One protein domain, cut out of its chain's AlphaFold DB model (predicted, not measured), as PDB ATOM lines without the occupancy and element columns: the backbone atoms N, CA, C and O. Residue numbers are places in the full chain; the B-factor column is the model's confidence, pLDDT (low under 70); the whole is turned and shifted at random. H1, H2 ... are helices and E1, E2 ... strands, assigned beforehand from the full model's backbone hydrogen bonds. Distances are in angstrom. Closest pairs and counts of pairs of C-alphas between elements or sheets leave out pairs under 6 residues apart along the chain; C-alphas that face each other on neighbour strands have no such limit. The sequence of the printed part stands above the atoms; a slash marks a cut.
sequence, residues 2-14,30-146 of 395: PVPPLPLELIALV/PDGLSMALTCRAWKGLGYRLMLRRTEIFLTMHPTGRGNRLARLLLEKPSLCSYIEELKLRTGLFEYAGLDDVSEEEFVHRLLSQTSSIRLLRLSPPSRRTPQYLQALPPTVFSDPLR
ATOM      1  N   PRO A   2     -46.484 -56.491 -67.902       43.88
ATOM      2  CA  PRO A   2     -45.827 -57.168 -66.787       43.88
ATOM      3  C   PRO A   2     -45.612 -56.175 -65.643       43.88
ATOM      4  O   PRO A   2     -45.257 -55.018 -65.871       43.88
ATOM      5  N   VAL A   3     -45.890 -56.617 -64.421       46.44
ATOM      6  CA  VAL A   3     -45.688 -55.812 -63.218       46.44
ATOM      7  C   VAL A   3     -44.183 -55.643 -63.002       46.44
ATOM      8  O   VAL A   3     -43.474 -56.652 -62.987       46.44
ATOM      9  N   PRO A   4     -43.676 -54.411 -62.841       56.62
ATOM     10  CA  PRO A   4     -42.257 -54.214 -62.608       56.62
ATOM     11  C   PRO A   4     -41.863 -54.837 -61.255       56.62
ATOM     12  O   PRO A   4     -42.575 -54.641 -60.259       56.62
ATOM     13  N   PRO A   5     -40.768 -55.618 -61.206       65.00
ATOM     14  CA  PRO A   5     -40.233 -56.129 -59.950       65.00
ATOM     15  C   PRO A   5     -39.835 -54.965 -59.037       65.00
ATOM     16  O   PRO A   5     -39.590 -53.851 -59.508       65.00
ATOM     17  N   LEU A   6     -39.751 -55.223 -57.728       66.38
ATOM     18  CA  LEU A   6     -39.165 -54.246 -56.815       66.38
ATOM     19  C   LEU A   6     -37.759 -53.874 -57.309       66.38
ATOM     20  O   LEU A   6     -36.983 -54.779 -57.635       66.38
ATOM     21  N   PRO A   7     -37.419 -52.580 -57.367       75.44
ATOM     22  CA  PRO A   7     -36.090 -52.156 -57.782       75.44
ATOM     23  C   PRO A   7     -35.016 -52.754 -56.875       75.44
ATOM     24  O   PRO A   7     -35.203 -52.844 -55.658       75.44
ATOM     25  N   LEU A   8     -33.899 -53.176 -57.473       75.00
ATOM     26  CA  LEU A   8     -32.814 -53.878 -56.779       75.00
ATOM     27  C   LEU A   8     -32.271 -53.071 -55.598       75.00
ATOM     28  O   LEU A   8     -31.885 -53.647 -54.589       75.00
ATOM     29  N   GLU A   9     -32.296 -51.746 -55.690       72.12
ATOM     30  CA  GLU A   9     -31.850 -50.835 -54.640       72.12
ATOM     31  C   GLU A   9     -32.764 -50.878 -53.414       72.12
ATOM     32  O   GLU A   9     -32.292 -50.828 -52.281       72.12
ATOM     33  N   LEU A  10     -34.072 -51.021 -53.634       71.06
ATOM     34  CA  LEU A  10     -35.053 -51.149 -52.564       71.06
ATOM     35  C   LEU A  10     -34.987 -52.551 -51.944       71.06
ATOM     36  O   LEU A  10     -35.091 -52.684 -50.729       71.06
ATOM     37  N   ILE A  11     -34.739 -53.583 -52.759       72.75
ATOM     38  CA  ILE A  11     -34.477 -54.948 -52.275       72.75
ATOM     39  C   ILE A  11     -33.217 -54.971 -51.407       72.75
ATOM     40  O   ILE A  11     -33.274 -55.475 -50.291       72.75
ATOM     41  N   ALA A  12     -32.112 -54.386 -51.876       73.81
ATOM     42  CA  ALA A  12     -30.853 -54.330 -51.139       73.81
ATOM     43  C   ALA A  12     -31.020 -53.631 -49.783       73.81
ATOM     44  O   ALA A  12     -30.561 -54.149 -48.769       73.81
ATOM     45  N   LEU A  13     -31.744 -52.506 -49.746       71.56
ATOM     46  CA  LEU A  13     -32.012 -51.779 -48.505       71.56
ATOM     47  C   LEU A  13     -32.907 -52.573 -47.538       71.56
ATOM     48  O   LEU A  13     -32.692 -52.551 -46.327       71.56
ATOM     49  N   VAL A  14     -33.904 -53.296 -48.060       70.56
ATOM     50  CA  VAL A  14     -34.754 -54.169 -47.241       70.56
ATOM     51  C   VAL A  14     -33.957 -55.348 -46.692       70.56
ATOM     52  O   VAL A  14     -34.099 -55.663 -45.515       70.56
ATOM     53  N   PRO A  30     -32.920 -48.717 -33.195       51.19
ATOM     54  CA  PRO A  30     -31.810 -47.764 -33.133       51.19
ATOM     55  C   PRO A  30     -31.479 -47.097 -34.480       51.19
ATOM     56  O   PRO A  30     -30.864 -46.037 -34.497       51.19
ATOM     57  N   ASP A  31     -31.952 -47.641 -35.607       60.22
ATOM     58  CA  ASP A  31     -31.460 -47.239 -36.937       60.22
ATOM     59  C   ASP A  31     -32.404 -46.347 -37.762       60.22
ATOM     60  O   ASP A  31     -32.146 -46.058 -38.936       60.22
ATOM     61  N   GLY A  32     -33.516 -45.904 -37.176       63.22
ATOM     62  CA  GLY A  32     -34.405 -44.924 -37.801       63.22
ATOM     63  C   GLY A  32     -35.143 -45.389 -39.069       63.22
ATOM     64  O   GLY A  32     -35.649 -44.573 -39.834       63.22
ATOM     65  N   LEU A  33     -35.259 -46.699 -39.296       70.44
ATOM     66  CA  LEU A  33     -36.039 -47.284 -40.390       70.44
ATOM     67  C   LEU A  33     -36.791 -48.522 -39.887       70.44
ATOM     68  O   LEU A  33     -36.232 -49.301 -39.123       70.44
ATOM     69  N   SER A  34     -38.045 -48.709 -40.301       70.44
ATOM     70  CA  SER A  34     -38.805 -49.953 -40.106       70.44
ATOM     71  C   SER A  34     -39.588 -50.296 -41.370       70.44
ATOM     72  O   SER A  34     -40.322 -49.451 -41.887       70.44
ATOM     73  N   MET A  35     -39.444 -51.521 -41.880       71.62
ATOM     74  CA  MET A  35     -40.080 -51.940 -43.133       71.62
ATOM     75  C   MET A  35     -40.782 -53.295 -43.011       71.62
ATOM     76  O   MET A  35     -40.269 -54.223 -42.395       71.62
ATOM     77  N   ALA A  36     -41.944 -53.426 -43.653       65.81
ATOM     78  CA  ALA A  36     -42.643 -54.696 -43.825       65.81
ATOM     79  C   ALA A  36     -43.013 -54.914 -45.295       65.81
ATOM     80  O   ALA A  36     -43.736 -54.110 -45.894       65.81
ATOM     81  N   LEU A  37     -42.548 -56.031 -45.858       68.00
ATOM     82  CA  LEU A  37     -42.874 -56.459 -47.216       68.00
ATOM     83  C   LEU A  37     -44.225 -57.175 -47.255       68.00
ATOM     84  O   LEU A  37     -44.578 -57.938 -46.355       68.00
ATOM     85  N   THR A  38     -44.954 -56.997 -48.349       63.72
ATOM     86  CA  THR A  38     -46.065 -57.870 -48.723       63.72
ATOM     87  C   THR A  38     -46.003 -58.235 -50.189       63.72
ATOM     88  O   THR A  38     -45.592 -57.454 -51.039       63.72
ATOM     89  N   CYS A  39     -46.469 -59.438 -50.498       59.50
ATOM     90  CA  CYS A  39     -46.730 -59.864 -51.860       59.50
ATOM     91  C   CYS A  39     -48.247 -59.856 -52.073       59.50
ATOM     92  O   CYS A  39     -48.973 -60.544 -51.354       59.50
ATOM     93  N   ARG A  40     -48.745 -59.056 -53.021       59.34
ATOM     94  CA  ARG A  40     -50.167 -59.041 -53.390       59.34
ATOM     95  C   ARG A  40     -50.371 -59.630 -54.773       59.34
ATOM     96  O   ARG A  40     -49.729 -59.212 -55.734       59.34
ATOM     97  N   ALA A  41     -51.323 -60.550 -54.875       54.12
ATOM     98  CA  ALA A  41     -51.836 -61.023 -56.150       54.12
ATOM     99  C   ALA A  41     -52.800 -59.980 -56.734       54.12
ATOM    100  O   ALA A  41     -53.759 -59.573 -56.078       54.12
ATOM    101  N   TRP A  42     -52.549 -59.554 -57.966       56.72
ATOM    102  CA  TRP A  42     -53.426 -58.681 -58.736       56.72
ATOM    103  C   TRP A  42     -54.107 -59.500 -59.832       56.72
ATOM    104  O   TRP A  42     -53.455 -60.156 -60.650       56.72
ATOM    105  N   LYS A  43     -55.444 -59.471 -59.848       41.75
ATOM    106  CA  LYS A  43     -56.251 -60.248 -60.795       41.75
ATOM    107  C   LYS A  43     -55.922 -59.803 -62.228       41.75
ATOM    108  O   LYS A  43     -56.120 -58.643 -62.571       41.75
ATOM    109  N   GLY A  44     -55.391 -60.721 -63.038       51.25
ATOM    110  CA  GLY A  44     -54.979 -60.469 -64.428       51.25
ATOM    111  C   GLY A  44     -53.562 -59.902 -64.621       51.25
ATOM    112  O   GLY A  44     -53.167 -59.680 -65.761       51.25
ATOM    113  N   LEU A  45     -52.795 -59.675 -63.545       53.16
ATOM    114  CA  LEU A  45     -51.471 -59.027 -63.602       53.16
ATOM    115  C   LEU A  45     -50.355 -59.792 -62.859       53.16
ATOM    116  O   LEU A  45     -49.190 -59.430 -62.986       53.16
ATOM    117  N   GLY A  46     -50.684 -60.859 -62.122       60.41
ATOM    118  CA  GLY A  46     -49.710 -61.683 -61.395       60.41
ATOM    119  C   GLY A  46     -49.470 -61.203 -59.960       60.41
ATOM    120  O   GLY A  46     -50.361 -60.632 -59.333       60.41
ATOM    121  N   TYR A  47     -48.280 -61.466 -59.417       55.62
ATOM    122  CA  TYR A  47     -47.892 -61.074 -58.058       55.62
ATOM    123  C   TYR A  47     -47.021 -59.813 -58.089       55.62
ATOM    124  O   TYR A  47     -46.064 -59.744 -58.855       55.62
ATOM    125  N   ARG A  48     -47.331 -58.823 -57.240       66.00
ATOM    126  CA  ARG A  48     -46.502 -57.630 -57.015       66.00
ATOM    127  C   ARG A  48     -45.975 -57.634 -55.589       66.00
ATOM    128  O   ARG A  48     -46.767 -57.722 -54.648       66.00
ATOM    129  N   LEU A  49     -44.663 -57.489 -55.434       66.94
ATOM    130  CA  LEU A  49     -44.068 -57.215 -54.132       66.94
ATOM    131  C   LEU A  49     -44.178 -55.710 -53.839       66.94
ATOM    132  O   LEU A  49     -43.865 -54.881 -54.692       66.94
ATOM    133  N   MET A  50     -44.671 -55.376 -52.656       70.81
ATOM    134  CA  MET A  50     -44.933 -54.019 -52.181       70.81
ATOM    135  C   MET A  50     -44.348 -53.855 -50.780       70.81
ATOM    136  O   MET A  50     -44.236 -54.814 -50.013       70.81
ATOM    137  N   LEU A  51     -44.026 -52.621 -50.417       72.00
ATOM    138  CA  LEU A  51     -43.767 -52.240 -49.038       72.00
ATOM    139  C   LEU A  51     -45.095 -51.877 -48.388       72.00
ATOM    140  O   LEU A  51     -45.632 -50.787 -48.602       72.00
ATOM    141  N   ARG A  52     -45.647 -52.797 -47.591       70.44
ATOM    142  CA  ARG A  52     -46.901 -52.541 -46.879       70.44
ATOM    143  C   ARG A  52     -46.729 -51.416 -45.883       70.44
ATOM    144  O   ARG A  52     -47.555 -50.524 -45.869       70.44
ATOM    145  N   ARG A  53     -45.684 -51.473 -45.061       74.88
ATOM    146  CA  ARG A  53     -45.437 -50.499 -43.998       74.88
ATOM    147  C   ARG A  53     -44.000 -50.032 -44.084       74.88
ATOM    148  O   ARG A  53     -43.097 -50.854 -43.986       74.88
ATOM    149  N   THR A  54     -43.821 -48.732 -44.262       79.00
ATOM    150  CA  THR A  54     -42.518 -48.067 -44.279       79.00
ATOM    151  C   THR A  54     -42.552 -46.956 -43.243       79.00
ATOM    152  O   THR A  54     -43.342 -46.021 -43.357       79.00
ATOM    153  N   GLU A  55     -41.732 -47.068 -42.207       79.62
ATOM    154  CA  GLU A  55     -41.562 -46.030 -41.197       79.62
ATOM    155  C   GLU A  55     -40.157 -45.460 -41.301       79.62
ATOM    156  O   GLU A  55     -39.178 -46.179 -41.115       79.62
ATOM    157  N   ILE A  56     -40.074 -44.174 -41.615       82.56
ATOM    158  CA  ILE A  56     -38.831 -43.429 -41.754       82.56
ATOM    159  C   ILE A  56     -38.740 -42.483 -40.568       82.56
ATOM    160  O   ILE A  56     -39.589 -41.606 -40.385       82.56
ATOM    161  N   PHE A  57     -37.698 -42.662 -39.771       80.62
ATOM    162  CA  PHE A  57     -37.338 -41.770 -38.688       80.62
ATOM    163  C   PHE A  57     -36.018 -41.112 -39.058       80.62
ATOM    164  O   PHE A  57     -34.985 -41.776 -39.138       80.62
ATOM    165  N   LEU A  58     -36.060 -39.806 -39.310       80.19
ATOM    166  CA  LEU A  58     -34.831 -39.066 -39.544       80.19
ATOM    167  C   LEU A  58     -34.010 -39.046 -38.255       80.19
ATOM    168  O   LEU A  58     -34.566 -38.944 -37.160       80.19
ATOM    169  N   THR A  59     -32.698 -39.198 -38.392       76.19
ATOM    170  CA  THR A  59     -31.755 -39.275 -37.267       76.19
ATOM    171  C   THR A  59     -30.672 -38.214 -37.416       76.19
ATOM    172  O   THR A  59     -30.460 -37.704 -38.511       76.19
ATOM    173  N   MET A  60     -29.943 -37.920 -36.338       76.69
ATOM    174  CA  MET A  60     -28.797 -37.001 -36.398       76.69
ATOM    175  C   MET A  60     -27.581 -37.586 -37.131       76.69
ATOM    176  O   MET A  60     -26.633 -36.862 -37.411       76.69
ATOM    177  N   HIS A  61     -27.571 -38.892 -37.415       75.50
ATOM    178  CA  HIS A  61     -26.476 -39.542 -38.127       75.50
ATOM    179  C   HIS A  61     -26.750 -39.507 -39.636       75.50
ATOM    180  O   HIS A  61     -27.661 -40.205 -40.081       75.50
ATOM    181  N   PRO A  62     -25.968 -38.783 -40.459       68.06
ATOM    182  CA  PRO A  62     -26.231 -38.654 -41.900       68.06
ATOM    183  C   PRO A  62     -26.290 -40.001 -42.636       68.06
ATOM    184  O   PRO A  62     -27.030 -40.169 -43.599       68.06
ATOM    185  N   THR A  63     -25.553 -41.000 -42.145       72.50
ATOM    186  CA  THR A  63     -25.517 -42.368 -42.686       72.50
ATOM    187  C   THR A  63     -26.583 -43.300 -42.095       72.50
ATOM    188  O   THR A  63     -26.644 -44.481 -42.456       72.50
ATOM    189  N   GLY A  64     -27.445 -42.792 -41.208       77.50
ATOM    190  CA  GLY A  64     -28.568 -43.531 -40.640       77.50
ATOM    191  C   GLY A  64     -29.485 -44.075 -41.735       77.50
ATOM    192  O   GLY A  64     -29.682 -43.446 -42.776       77.50
ATOM    193  N   ARG A  65     -30.046 -45.268 -41.529       78.50
ATOM    194  CA  ARG A  65     -30.830 -45.963 -42.566       78.50
ATOM    195  C   ARG A  65     -32.080 -45.190 -42.974       78.50
ATOM    196  O   ARG A  65     -32.407 -45.159 -44.157       78.50
ATOM    197  N   GLY A  66     -32.730 -44.518 -42.019       78.69
ATOM    198  CA  GLY A  66     -33.836 -43.598 -42.295       78.69
ATOM    199  C   GLY A  66     -33.436 -42.455 -43.234       78.69
ATOM    200  O   GLY A  66     -34.119 -42.205 -44.227       78.69
ATOM    201  N   ASN A  67     -32.287 -41.826 -42.974       85.00
ATOM    202  CA  ASN A  67     -31.753 -40.727 -43.785       85.00
ATOM    203  C   ASN A  67     -31.349 -41.211 -45.189       85.00
ATOM    204  O   ASN A  67     -31.709 -40.589 -46.187       85.00
ATOM    205  N   ARG A  68     -30.688 -42.377 -45.283       83.06
ATOM    206  CA  ARG A  68     -30.339 -43.018 -46.564       83.06
ATOM    207  C   ARG A  68     -31.572 -43.337 -47.408       83.06
ATOM    208  O   ARG A  68     -31.565 -43.061 -48.605       83.06
ATOM    209  N   LEU A  69     -32.640 -43.876 -46.808       84.69
ATOM    210  CA  LEU A  69     -33.887 -44.112 -47.540       84.69
ATOM    211  C   LEU A  69     -34.539 -42.796 -47.969       84.69
ATOM    212  O   LEU A  69     -34.984 -42.698 -49.107       84.69
ATOM    213  N   ALA A  70     -34.577 -41.777 -47.106       85.25
ATOM    214  CA  ALA A  70     -35.114 -40.468 -47.472       85.25
ATOM    215  C   ALA A  70     -34.373 -39.870 -48.685       85.25
ATOM    216  O   ALA A  70     -35.014 -39.442 -49.646       85.25
ATOM    217  N   ARG A  71     -33.034 -39.944 -48.700       86.56
ATOM    218  CA  ARG A  71     -32.203 -39.546 -49.847       86.56
ATOM    219  C   ARG A  71     -32.511 -40.366 -51.100       86.56
ATOM    220  O   ARG A  71     -32.712 -39.808 -52.174       86.56
ATOM    221  N   LEU A  72     -32.617 -41.685 -50.962       85.06
ATOM    222  CA  LEU A  72     -32.929 -42.578 -52.076       85.06
ATOM    223  C   LEU A  72     -34.312 -42.283 -52.683       85.06
ATOM    224  O   LEU A  72     -34.462 -42.337 -53.901       85.06
ATOM    225  N   LEU A  73     -35.317 -41.953 -51.864       84.06
ATOM    226  CA  LEU A  73     -36.653 -41.572 -52.340       84.06
ATOM    227  C   LEU A  73     -36.646 -40.221 -53.072       84.06
ATOM    228  O   LEU A  73     -37.425 -40.045 -54.007       84.06
ATOM    229  N   LEU A  74     -35.756 -39.295 -52.698       83.50
ATOM    230  CA  LEU A  74     -35.533 -38.051 -53.444       83.50
ATOM    231  C   LEU A  74     -34.885 -38.302 -54.808       83.50
ATOM    232  O   LEU A  74     -35.318 -37.738 -55.810       83.50
ATOM    233  N   GLU A  75     -33.850 -39.140 -54.842       85.00
ATOM    234  CA  GLU A  75     -33.090 -39.443 -56.058       85.00
ATOM    235  C   GLU A  75     -33.873 -40.344 -57.020       85.00
ATOM    236  O   GLU A  75     -33.739 -40.232 -58.241       85.00
ATOM    237  N   LYS A  76     -34.715 -41.234 -56.481       84.25
ATOM    238  CA  LYS A  76     -35.529 -42.192 -57.239       84.25
ATOM    239  C   LYS A  76     -36.998 -42.129 -56.803       84.25
ATOM    240  O   LYS A  76     -37.496 -43.058 -56.162       84.25
ATOM    241  N   PRO A  77     -37.749 -41.095 -57.216       75.31
ATOM    242  CA  PRO A  77     -39.130 -40.910 -56.768       75.31
ATOM    243  C   PRO A  77     -40.092 -42.021 -57.208       75.31
ATOM    244  O   PRO A  77     -41.105 -42.272 -56.560       75.31
ATOM    245  N   SER A  78     -39.757 -42.758 -58.274       76.50
ATOM    246  CA  SER A  78     -40.523 -43.928 -58.723       76.50
ATOM    247  C   SER A  78     -40.619 -45.034 -57.662       76.50
ATOM    248  O   SER A  78     -41.565 -45.827 -57.692       76.50
ATOM    249  N   LEU A  79     -39.700 -45.073 -56.689       77.88
ATOM    250  CA  LEU A  79     -39.728 -46.007 -55.561       77.88
ATOM    251  C   LEU A  79     -40.934 -45.788 -54.642       77.88
ATOM    252  O   LEU A  79     -41.464 -46.751 -54.084       77.88
ATOM    253  N   CYS A  80     -41.437 -44.556 -54.548       77.25
ATOM    254  CA  CYS A  80     -42.614 -44.230 -53.752       77.25
ATOM    255  C   CYS A  80     -43.881 -44.964 -54.236       77.25
ATOM    256  O   CYS A  80     -44.795 -45.216 -53.453       77.25
ATOM    257  N   SER A  81     -43.924 -45.386 -55.507       77.31
ATOM    258  CA  SER A  81     -45.031 -46.169 -56.080       77.31
ATOM    259  C   SER A  81     -45.139 -47.607 -55.546       77.31
ATOM    260  O   SER A  81     -46.099 -48.309 -55.869       77.31
ATOM    261  N   TYR A  82     -44.164 -48.065 -54.754       77.69
ATOM    262  CA  TYR A  82     -44.175 -49.379 -54.103       77.69
ATOM    263  C   TYR A  82     -44.548 -49.305 -52.618       77.69
ATOM    264  O   TYR A  82     -44.639 -50.347 -51.972       77.69
ATOM    265  N   ILE A  83     -44.777 -48.103 -52.077       79.44
ATOM    266  CA  ILE A  83     -45.119 -47.880 -50.669       79.44
ATOM    267  C   ILE A  83     -46.640 -47.745 -50.534       79.44
ATOM    268  O   ILE A  83     -47.254 -46.895 -51.178       79.44
ATOM    269  N   GLU A  84     -47.256 -48.580 -49.692       77.88
ATOM    270  CA  GLU A  84     -48.696 -48.499 -49.393       77.88
ATOM    271  C   GLU A  84     -48.995 -47.701 -48.118       77.88
ATOM    272  O   GLU A  84     -49.940 -46.910 -48.086       77.88
ATOM    273  N   GLU A  85     -48.205 -47.894 -47.062       81.31
ATOM    274  CA  GLU A  85     -48.321 -47.154 -45.806       81.31
ATOM    275  C   GLU A  85     -46.977 -46.492 -45.496       81.31
ATOM    276  O   GLU A  85     -45.962 -47.175 -45.325       81.31
ATOM    277  N   LEU A  86     -46.977 -45.163 -45.401       84.25
ATOM    278  CA  LEU A  86     -45.803 -44.372 -45.060       84.25
ATOM    279  C   LEU A  86     -46.015 -43.655 -43.732       84.25
ATOM    280  O   LEU A  86     -46.991 -42.923 -43.555       84.25
ATOM    281  N   LYS A  87     -45.062 -43.817 -42.816       83.00
ATOM    282  CA  LYS A  87     -44.956 -43.000 -41.607       83.00
ATOM    283  C   LYS A  87     -43.623 -42.277 -41.614       83.00
ATOM    284  O   LYS A  87     -42.583 -42.915 -41.535       83.00
ATOM    285  N   LEU A  88     -43.666 -40.960 -41.693       83.06
ATOM    286  CA  LEU A  88     -42.491 -40.112 -41.747       83.06
ATOM    287  C   LEU A  88     -42.412 -39.277 -40.467       83.06
ATOM    288  O   LEU A  88     -43.352 -38.548 -40.129       83.06
ATOM    289  N   ARG A  89     -41.291 -39.393 -39.747       80.25
ATOM    290  CA  ARG A  89     -40.947 -38.485 -38.650       80.25
ATOM    291  C   ARG A  89     -39.917 -37.472 -39.112       80.25
ATOM    292  O   ARG A  89     -38.786 -37.858 -39.398       80.25
ATOM    293  N   THR A  90     -40.311 -36.203 -39.190       74.81
ATOM    294  CA  THR A  90     -39.534 -35.213 -39.939       74.81
ATOM    295  C   THR A  90     -38.567 -34.389 -39.112       74.81
ATOM    296  O   THR A  90     -37.488 -34.134 -39.589       74.81
ATOM    297  N   GLY A  91     -38.845 -33.958 -37.889       71.88
ATOM    298  CA  GLY A  91     -38.036 -32.873 -37.280       71.88
ATOM    299  C   GLY A  91     -36.639 -33.203 -36.741       71.88
ATOM    300  O   GLY A  91     -36.164 -32.489 -35.868       71.88
ATOM    301  N   LEU A  92     -35.965 -34.226 -37.269       75.44
ATOM    302  CA  LEU A  92     -34.498 -34.214 -37.370       75.44
ATOM    303  C   LEU A  92     -34.034 -33.925 -38.813       75.44
ATOM    304  O   LEU A  92     -32.907 -34.246 -39.168       75.44
ATOM    305  N   PHE A  93     -34.892 -33.312 -39.636       78.25
ATOM    306  CA  PHE A  93     -34.659 -33.040 -41.056       78.25
ATOM    307  C   PHE A  93     -33.390 -32.218 -41.283       78.25
ATOM    308  O   PHE A  93     -32.558 -32.590 -42.100       78.25
ATOM    309  N   GLU A  94     -33.198 -31.168 -40.479       74.00
ATOM    310  CA  GLU A  94     -32.010 -30.296 -40.493       74.00
ATOM    311  C   GLU A  94     -30.694 -31.045 -40.212       74.00
ATOM    312  O   GLU A  94     -29.621 -30.534 -40.501       74.00
ATOM    313  N   TYR A  95     -30.763 -32.253 -39.643       73.56
ATOM    314  CA  TYR A  95     -29.603 -33.095 -39.332       73.56
ATOM    315  C   TYR A  95     -29.534 -34.347 -40.212       73.56
ATOM    316  O   TYR A  95     -28.647 -35.185 -40.040       73.56
ATOM    317  N   ALA A  96     -30.474 -34.501 -41.147       74.19
ATOM    318  CA  ALA A  96     -30.606 -35.706 -41.950       74.19
ATOM    319  C   ALA A  96     -29.596 -35.781 -43.107       74.19
ATOM    320  O   ALA A  96     -29.566 -36.790 -43.813       74.19
ATOM    321  N   GLY A  97     -28.780 -34.739 -43.313       75.31
ATOM    322  CA  GLY A  97     -27.900 -34.619 -44.478       75.31
ATOM    323  C   GLY A  97     -28.682 -34.420 -45.780       75.31
ATOM    324  O   GLY A  97     -28.283 -34.921 -46.829       75.31
ATOM    325  N   LEU A  98     -29.831 -33.742 -45.691       78.56
ATOM    326  CA  LEU A  98     -30.714 -33.387 -46.809       78.56
ATOM    327  C   LEU A  98     -30.677 -31.870 -47.070       78.56
ATOM    328  O   LEU A  98     -31.685 -31.279 -47.436       78.56
ATOM    329  N   ASP A  99     -29.522 -31.240 -46.844       77.69
ATOM    330  CA  ASP A  99     -29.354 -29.777 -46.790       77.69
ATOM    331  C   ASP A  99     -29.647 -29.065 -48.127       77.69
ATOM    332  O   ASP A  99     -29.811 -27.847 -48.173       77.69
ATOM    333  N   ASP A 100     -29.704 -29.821 -49.223       83.19
ATOM    334  CA  ASP A 100     -30.009 -29.365 -50.579       83.19
ATOM    335  C   ASP A 100     -31.513 -29.264 -50.882       83.19
ATOM    336  O   ASP A 100     -31.882 -28.767 -51.946       83.19
ATOM    337  N   VAL A 101     -32.383 -29.727 -49.981       84.88
ATOM    338  CA  VAL A 101     -33.841 -29.728 -50.159       84.88
ATOM    339  C   VAL A 101     -34.498 -29.264 -48.861       84.88
ATOM    340  O   VAL A 101     -34.112 -29.699 -47.785       84.88
ATOM    341  N   SER A 102     -35.513 -28.399 -48.917       84.31
ATOM    342  CA  SER A 102     -36.264 -28.050 -47.702       84.31
ATOM    343  C   SER A 102     -37.143 -29.220 -47.234       84.31
ATOM    344  O   SER A 102     -37.554 -30.062 -48.033       84.31
ATOM    345  N   GLU A 103     -37.496 -29.268 -45.945       80.31
ATOM    346  CA  GLU A 103     -38.459 -30.264 -45.434       80.31
ATOM    347  C   GLU A 103     -39.780 -30.198 -46.220       80.31
ATOM    348  O   GLU A 103     -40.389 -31.227 -46.528       80.31
ATOM    349  N   GLU A 104     -40.187 -28.980 -46.591       78.94
ATOM    350  CA  GLU A 104     -41.352 -28.742 -47.429       78.94
ATOM    351  C   GLU A 104     -41.205 -29.416 -48.799       78.94
ATOM    352  O   GLU A 104     -42.020 -30.244 -49.204       78.94
ATOM    353  N   GLU A 105     -40.135 -29.099 -49.519       80.88
ATOM    354  CA  GLU A 105     -39.910 -29.625 -50.858       80.88
ATOM    355  C   GLU A 105     -39.752 -31.152 -50.852       80.88
ATOM    356  O   GLU A 105     -40.261 -31.833 -51.746       80.88
ATOM    357  N   PHE A 106     -39.122 -31.710 -49.816       83.88
ATOM    358  CA  PHE A 106     -39.003 -33.151 -49.629       83.88
ATOM    359  C   PHE A 106     -40.373 -33.826 -49.540       83.88
ATOM    360  O   PHE A 106     -40.650 -34.766 -50.292       83.88
ATOM    361  N   VAL A 107     -41.245 -33.339 -48.654       80.94
ATOM    362  CA  VAL A 107     -42.580 -33.922 -48.475       80.94
ATOM    363  C   VAL A 107     -43.431 -33.715 -49.724       80.94
ATOM    364  O   VAL A 107     -44.089 -34.657 -50.164       80.94
ATOM    365  N   HIS A 108     -43.352 -32.551 -50.368       78.06
ATOM    366  CA  HIS A 108     -44.057 -32.289 -51.621       78.06
ATOM    367  C   HIS A 108     -43.640 -33.288 -52.712       78.06
ATOM    368  O   HIS A 108     -44.482 -33.917 -53.361       78.06
ATOM    369  N   ARG A 109     -42.329 -33.460 -52.933       78.44
ATOM    370  CA  ARG A 109     -41.789 -34.405 -53.923       78.44
ATOM    371  C   ARG A 109     -42.203 -35.834 -53.603       78.44
ATOM    372  O   ARG A 109     -42.638 -36.548 -54.503       78.44
ATOM    373  N   LEU A 110     -42.142 -36.224 -52.334       78.50
ATOM    374  CA  LEU A 110     -42.553 -37.550 -51.908       78.50
ATOM    375  C   LEU A 110     -44.036 -37.793 -52.206       78.50
ATOM    376  O   LEU A 110     -44.369 -38.803 -52.818       78.50
ATOM    377  N   LEU A 111     -44.919 -36.863 -51.846       75.12
ATOM    378  CA  LEU A 111     -46.357 -37.034 -52.035       75.12
ATOM    379  C   LEU A 111     -46.760 -36.970 -53.515       75.12
ATOM    380  O   LEU A 111     -47.547 -37.803 -53.963       75.12
ATOM    381  N   SER A 112     -46.180 -36.048 -54.295       72.38
ATOM    382  CA  SER A 112     -46.517 -35.842 -55.722       72.38
ATOM    383  C   SER A 112     -46.224 -37.050 -56.608       72.38
ATOM    384  O   SER A 112     -46.793 -37.186 -57.688       72.38
ATOM    385  N   GLN A 113     -45.357 -37.946 -56.143       69.00
ATOM    386  CA  GLN A 113     -44.894 -39.116 -56.883       69.00
ATOM    387  C   GLN A 113     -45.545 -40.413 -56.380       69.00
ATOM    388  O   GLN A 113     -45.198 -41.514 -56.818       69.00
ATOM    389  N   THR A 114     -46.515 -40.309 -55.461       67.94
ATOM    390  CA  THR A 114     -47.183 -41.468 -54.862       67.94
ATOM    391  C   THR A 114     -48.541 -41.732 -55.497       67.94
ATOM    392  O   THR A 114     -49.488 -40.966 -55.362       67.94
ATOM    393  N   SER A 115     -48.652 -42.873 -56.177       67.88
ATOM    394  CA  SER A 115     -49.915 -43.380 -56.736       67.88
ATOM    395  C   SER A 115     -50.473 -44.584 -55.975       67.88
ATOM    396  O   SER A 115     -51.468 -45.175 -56.388       67.88
ATOM    397  N   SER A 116     -49.806 -45.009 -54.898       72.38
ATOM    398  CA  SER A 116     -50.134 -46.240 -54.160       72.38
ATOM    399  C   SER A 116     -50.288 -46.045 -52.652       72.38
ATOM    400  O   SER A 116     -50.771 -46.963 -51.986       72.38
ATOM    401  N   ILE A 117     -49.937 -44.868 -52.115       78.50
ATOM    402  CA  ILE A 117     -50.067 -44.593 -50.683       78.50
ATOM    403  C   ILE A 117     -51.548 -44.552 -50.307       78.50
ATOM    404  O   ILE A 117     -52.328 -43.754 -50.820       78.50
ATOM    405  N   ARG A 118     -51.920 -45.422 -49.369       75.00
ATOM    406  CA  ARG A 118     -53.249 -45.494 -48.753       75.00
ATOM    407  C   ARG A 118     -53.258 -44.910 -47.351       75.00
ATOM    408  O   ARG A 118     -54.293 -44.398 -46.931       75.00
ATOM    409  N   LEU A 119     -52.128 -44.986 -46.648       79.19
ATOM    410  CA  LEU A 119     -51.943 -44.405 -45.325       79.19
ATOM    411  C   LEU A 119     -50.718 -43.503 -45.322       79.19
ATOM    412  O   LEU A 119     -49.603 -43.971 -45.557       79.19
ATOM    413  N   LEU A 120     -50.928 -42.235 -44.985       81.94
ATOM    414  CA  LEU A 120     -49.867 -41.268 -44.759       81.94
ATOM    415  C   LEU A 120     -49.892 -40.815 -43.303       81.94
ATOM    416  O   LEU A 120     -50.919 -40.351 -42.814       81.94
ATOM    417  N   ARG A 121     -48.750 -40.914 -42.624       79.69
ATOM    418  CA  ARG A 121     -48.520 -40.284 -41.325       79.69
ATOM    419  C   ARG A 121     -47.335 -39.337 -41.406       79.69
ATOM    420  O   ARG A 121     -46.227 -39.790 -41.678       79.69
ATOM    421  N   LEU A 122     -47.566 -38.074 -41.076       79.56
ATOM    422  CA  LEU A 122     -46.533 -37.055 -40.914       79.56
ATOM    423  C   LEU A 122     -46.497 -36.640 -39.444       79.56
ATOM    424  O   LEU A 122     -47.542 -36.349 -38.866       79.56
ATOM    425  N   SER A 123     -45.318 -36.680 -38.822       73.69
ATOM    426  CA  SER A 123     -45.163 -36.282 -37.417       73.69
ATOM    427  C   SER A 123     -43.833 -35.577 -37.148       73.69
ATOM    428  O   SER A 123     -42.793 -36.143 -37.488       73.69
ATOM    429  N   PRO A 124     -43.810 -34.391 -36.517       65.62
ATOM    430  CA  PRO A 124     -42.578 -33.780 -36.065       65.62
ATOM    431  C   PRO A 124     -42.199 -34.337 -34.672       65.62
ATOM    432  O   PRO A 124     -43.063 -34.731 -33.891       65.62
ATOM    433  N   PRO A 125     -40.912 -34.378 -34.298       51.78
ATOM    434  CA  PRO A 125     -40.499 -34.325 -32.914       51.78
ATOM    435  C   PRO A 125     -40.912 -32.959 -32.364       51.78
ATOM    436  O   PRO A 125     -40.581 -31.909 -32.910       51.78
ATOM    437  N   SER A 126     -41.699 -33.021 -31.300       52.34
ATOM    438  CA  SER A 126     -42.203 -31.930 -30.469       52.34
ATOM    439  C   SER A 126     -41.444 -30.588 -30.544       52.34
ATOM    440  O   SER A 126     -40.225 -30.562 -30.378       52.34
ATOM    441  N   ARG A 127     -42.218 -29.484 -30.592       49.34
ATOM    442  CA  ARG A 127     -41.878 -28.061 -30.304       49.34
ATOM    443  C   ARG A 127     -41.616 -27.107 -31.480       49.34
ATOM    444  O   ARG A 127     -41.529 -25.908 -31.228       49.34
ATOM    445  N   ARG A 128     -41.533 -27.556 -32.737       56.34
ATOM    446  CA  ARG A 128     -41.394 -26.649 -33.902       56.34
ATOM    447  C   ARG A 128     -42.617 -26.705 -34.813       56.34
ATOM    448  O   ARG A 128     -43.187 -27.772 -34.994       56.34
ATOM    449  N   THR A 129     -42.988 -25.557 -35.395       56.34
ATOM    450  CA  THR A 129     -44.053 -25.489 -36.408       56.34
ATOM    451  C   THR A 129     -43.631 -26.351 -37.607       56.34
ATOM    452  O   THR A 129     -42.598 -26.056 -38.211       56.34
ATOM    453  N   PRO A 130     -44.380 -27.411 -37.944       62.78
ATOM    454  CA  PRO A 130     -43.975 -28.360 -38.976       62.78
ATOM    455  C   PRO A 130     -43.991 -27.731 -40.376       62.78
ATOM    456  O   PRO A 130     -45.039 -27.301 -40.862       62.78
ATOM    457  N   GLN A 131     -42.835 -27.698 -41.051       67.75
ATOM    458  CA  GLN A 131     -42.714 -27.133 -42.404       67.75
ATOM    459  C   GLN A 131     -43.375 -28.028 -43.458       67.75
ATOM    460  O   GLN A 131     -43.860 -27.528 -44.470       67.75
ATOM    461  N   TYR A 132     -43.509 -29.334 -43.193       67.62
ATOM    462  CA  TYR A 132     -44.200 -30.261 -44.092       67.62
ATOM    463  C   TYR A 132     -45.672 -29.908 -44.352       67.62
ATOM    464  O   TYR A 132     -46.245 -30.386 -45.324       67.62
ATOM    465  N   LEU A 133     -46.321 -29.101 -43.509       63.53
ATOM    466  CA  LEU A 133     -47.692 -28.657 -43.787       63.53
ATOM    467  C   LEU A 133     -47.750 -27.682 -44.952       63.53
ATOM    468  O   LEU A 133     -48.745 -27.642 -45.671       63.53
ATOM    469  N   GLN A 134     -46.683 -26.904 -45.149       64.94
ATOM    470  CA  GLN A 134     -46.568 -26.040 -46.318       64.94
ATOM    471  C   GLN A 134     -46.498 -26.885 -47.596       64.94
ATOM    472  O   GLN A 134     -47.006 -26.466 -48.633       64.94
ATOM    473  N   ALA A 135     -45.999 -28.116 -47.453       62.81
ATOM    474  CA  ALA A 135     -45.822 -29.096 -48.507       62.81
ATOM    475  C   ALA A 135     -47.054 -29.913 -48.847       62.81
ATOM    476  O   ALA A 135     -46.924 -30.767 -49.716       62.81
ATOM    477  N   LEU A 136     -48.179 -29.748 -48.141       68.06
ATOM    478  CA  LEU A 136     -49.450 -30.385 -48.483       68.06
ATOM    479  C   LEU A 136     -50.064 -29.581 -49.637       68.06
ATOM    480  O   LEU A 136     -50.693 -28.549 -49.402       68.06
ATOM    481  N   PRO A 137     -49.845 -29.966 -50.901       55.34
ATOM    482  CA  PRO A 137     -50.207 -29.142 -52.035       55.34
ATOM    483  C   PRO A 137     -51.651 -29.468 -52.428       55.34
ATOM    484  O   PRO A 137     -52.073 -30.627 -52.356       55.34
ATOM    485  N   PRO A 138     -52.386 -28.500 -52.991       51.00
ATOM    486  CA  PRO A 138     -53.744 -28.711 -53.492       51.00
ATOM    487  C   PRO A 138     -53.843 -29.678 -54.696       51.00
ATOM    488  O   PRO A 138     -54.935 -29.913 -55.208       51.00
ATOM    489  N   THR A 139     -52.733 -30.220 -55.203       48.19
ATOM    490  CA  THR A 139     -52.655 -30.946 -56.488       48.19
ATOM    491  C   THR A 139     -52.134 -32.378 -56.391       48.19
ATOM    492  O   THR A 139     -52.056 -33.063 -57.408       48.19
ATOM    493  N   VAL A 140     -51.761 -32.846 -55.201       52.19
ATOM    494  CA  VAL A 140     -50.845 -33.991 -55.075       52.19
ATOM    495  C   VAL A 140     -51.486 -35.267 -54.533       52.19
ATOM    496  O   VAL A 140     -50.976 -36.363 -54.769       52.19
ATOM    497  N   PHE A 141     -52.646 -35.178 -53.894       53.88
ATOM    498  CA  PHE A 141     -53.347 -36.386 -53.490       53.88
ATOM    499  C   PHE A 141     -54.130 -36.971 -54.659       53.88
ATOM    500  O   PHE A 141     -55.225 -36.531 -55.000       53.88
ATOM    501  N   SER A 142     -53.538 -37.986 -55.282       51.88
ATOM    502  CA  SER A 142     -54.283 -38.885 -56.148       51.88
ATOM    503  C   SER A 142     -55.246 -39.756 -55.319       51.88
ATOM    504  O   SER A 142     -55.166 -39.842 -54.091       51.88
ATOM    505  N   ASP A 143     -56.167 -40.419 -56.012       54.22
ATOM    506  CA  ASP A 143     -57.360 -41.108 -55.501       54.22
ATOM    507  C   ASP A 143     -57.173 -42.294 -54.492       54.22
ATOM    508  O   ASP A 143     -58.194 -42.761 -53.971       54.22
ATOM    509  N   PRO A 144     -55.974 -42.860 -54.174       66.94
ATOM    510  CA  PRO A 144     -55.911 -44.006 -53.256       66.94
ATOM    511  C   PRO A 144     -55.784 -43.662 -51.764       66.94
ATOM    512  O   PRO A 144     -55.883 -44.594 -50.960       66.94
ATOM    513  N   LEU A 145     -55.561 -42.402 -51.363       73.19
ATOM    514  CA  LEU A 145     -55.356 -42.081 -49.945       73.19
ATOM    515  C   LEU A 145     -56.653 -42.281 -49.143       73.19
ATOM    516  O   LEU A 145     -57.663 -41.626 -49.388       73.19
ATOM    517  N   ARG A 146     -56.611 -43.183 -48.158       70.75
ATOM    518  CA  ARG A 146     -57.743 -43.519 -47.277       70.75
ATOM    519  C   ARG A 146     -57.524 -43.110 -45.834       70.75
ATOM    520  O   ARG A 146     -58.485 -42.965 -45.089       70.75
TER     521      ARG A 146
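Overview. This is residues 2 to 14 and 30 to 146 of the 395 residues of an uncharacterized protein of Rhodosporidium toruloides (strain NP11) (UniProt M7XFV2). A curving four-stranded sheet forms a wall, with H1, H2 and H3 over one face and the other face bare of named helices; the long hairpin E1 and E2 makes one side and reaches out at its turn. H4 packs on H2 and H3 and is not on the sheet, and residues 124 to 146, with no named element, run past it. The 130 printed residues include four named helices and four named strands, in the order H1 E1 E2 H2 H3 E3 H4 E4. The sheet's order is E1, E2, E3, E4, mixed, and the class is mixed, helices and strands. The whole is compact, with a radius of gyration of the C-alphas of 14.6 A and spans of 48 by 33 by 23 A.

Arrangement. H1, residues 8 to 14, is on the sheet over none of its strands. E1, residues 33 to 42, and E2, residues 46 to 57, are a hairpin, antiparallel at 161 degrees, with N 36 and O 53 2.8 A apart. H2, residues 65 to 75, stands up from the sheet over E1 and E2 at a height of 10.3 A; its closest C-alphas to E2 are Gly 66 and Ile 56, 5.0 A. H1 and H2, on the same face, make two layers with the sheet, helices on one face. H3, residues 77 to 82, is on that face too, over none of the strands. E3, residues 83 to 89, is parallel to E2, with N 87 and O 54 2.8 A apart. H4, residues 103 to 112, touches H2 at a steep tilt of 63 degrees, the closest C-alphas being Phe 106 and Leu 74, 7.1 A. H4 and H3 only just touch, with 3 pairs of C-alphas within 8 A, the closest those of Leu 110 and Pro 77, 6.8 A. E4, residues 119 to 123, is an edge strand parallel to E3, with N 88 and O 121 2.8 A apart. E2, H2 H3, E3 and E3, H4, E4 are strand-helix-strand units, parallel neighbour strands with helices between, both crossovers right-handed. Every O i to N i+4 pair is within hydrogen-bond range in H1, H2 and H4; H3 has 0 of 2, but 3 of 3 O i to N i+3 pairs.

Along the chain. H1 begins at C-alpha 8 (-32.814, -53.878, -56.779) and is 9.7 A long. E1 measures 27.7 A, E2 32.6 A, H2 15.2 A, H3 10.2 A, E3 15.8 A and H4 14.2 A. E4, 13.2 A, ends at C-alpha 123 (-45.163, -36.282, -37.417).

Size, cuts and confidence. The C-alphas of Gly 44 and Arg 127 are the two farthest apart, 48.9 A. Residues 15 to 29 are not printed; C-alphas 14 and 30 are 15.8 A apart across the cut. The link E3 to H4, 13 residues, is long. The mean pLDDT of the printed part is 71.0, and 47 residues are under 70, among them 36 to 49 and 124 to 144.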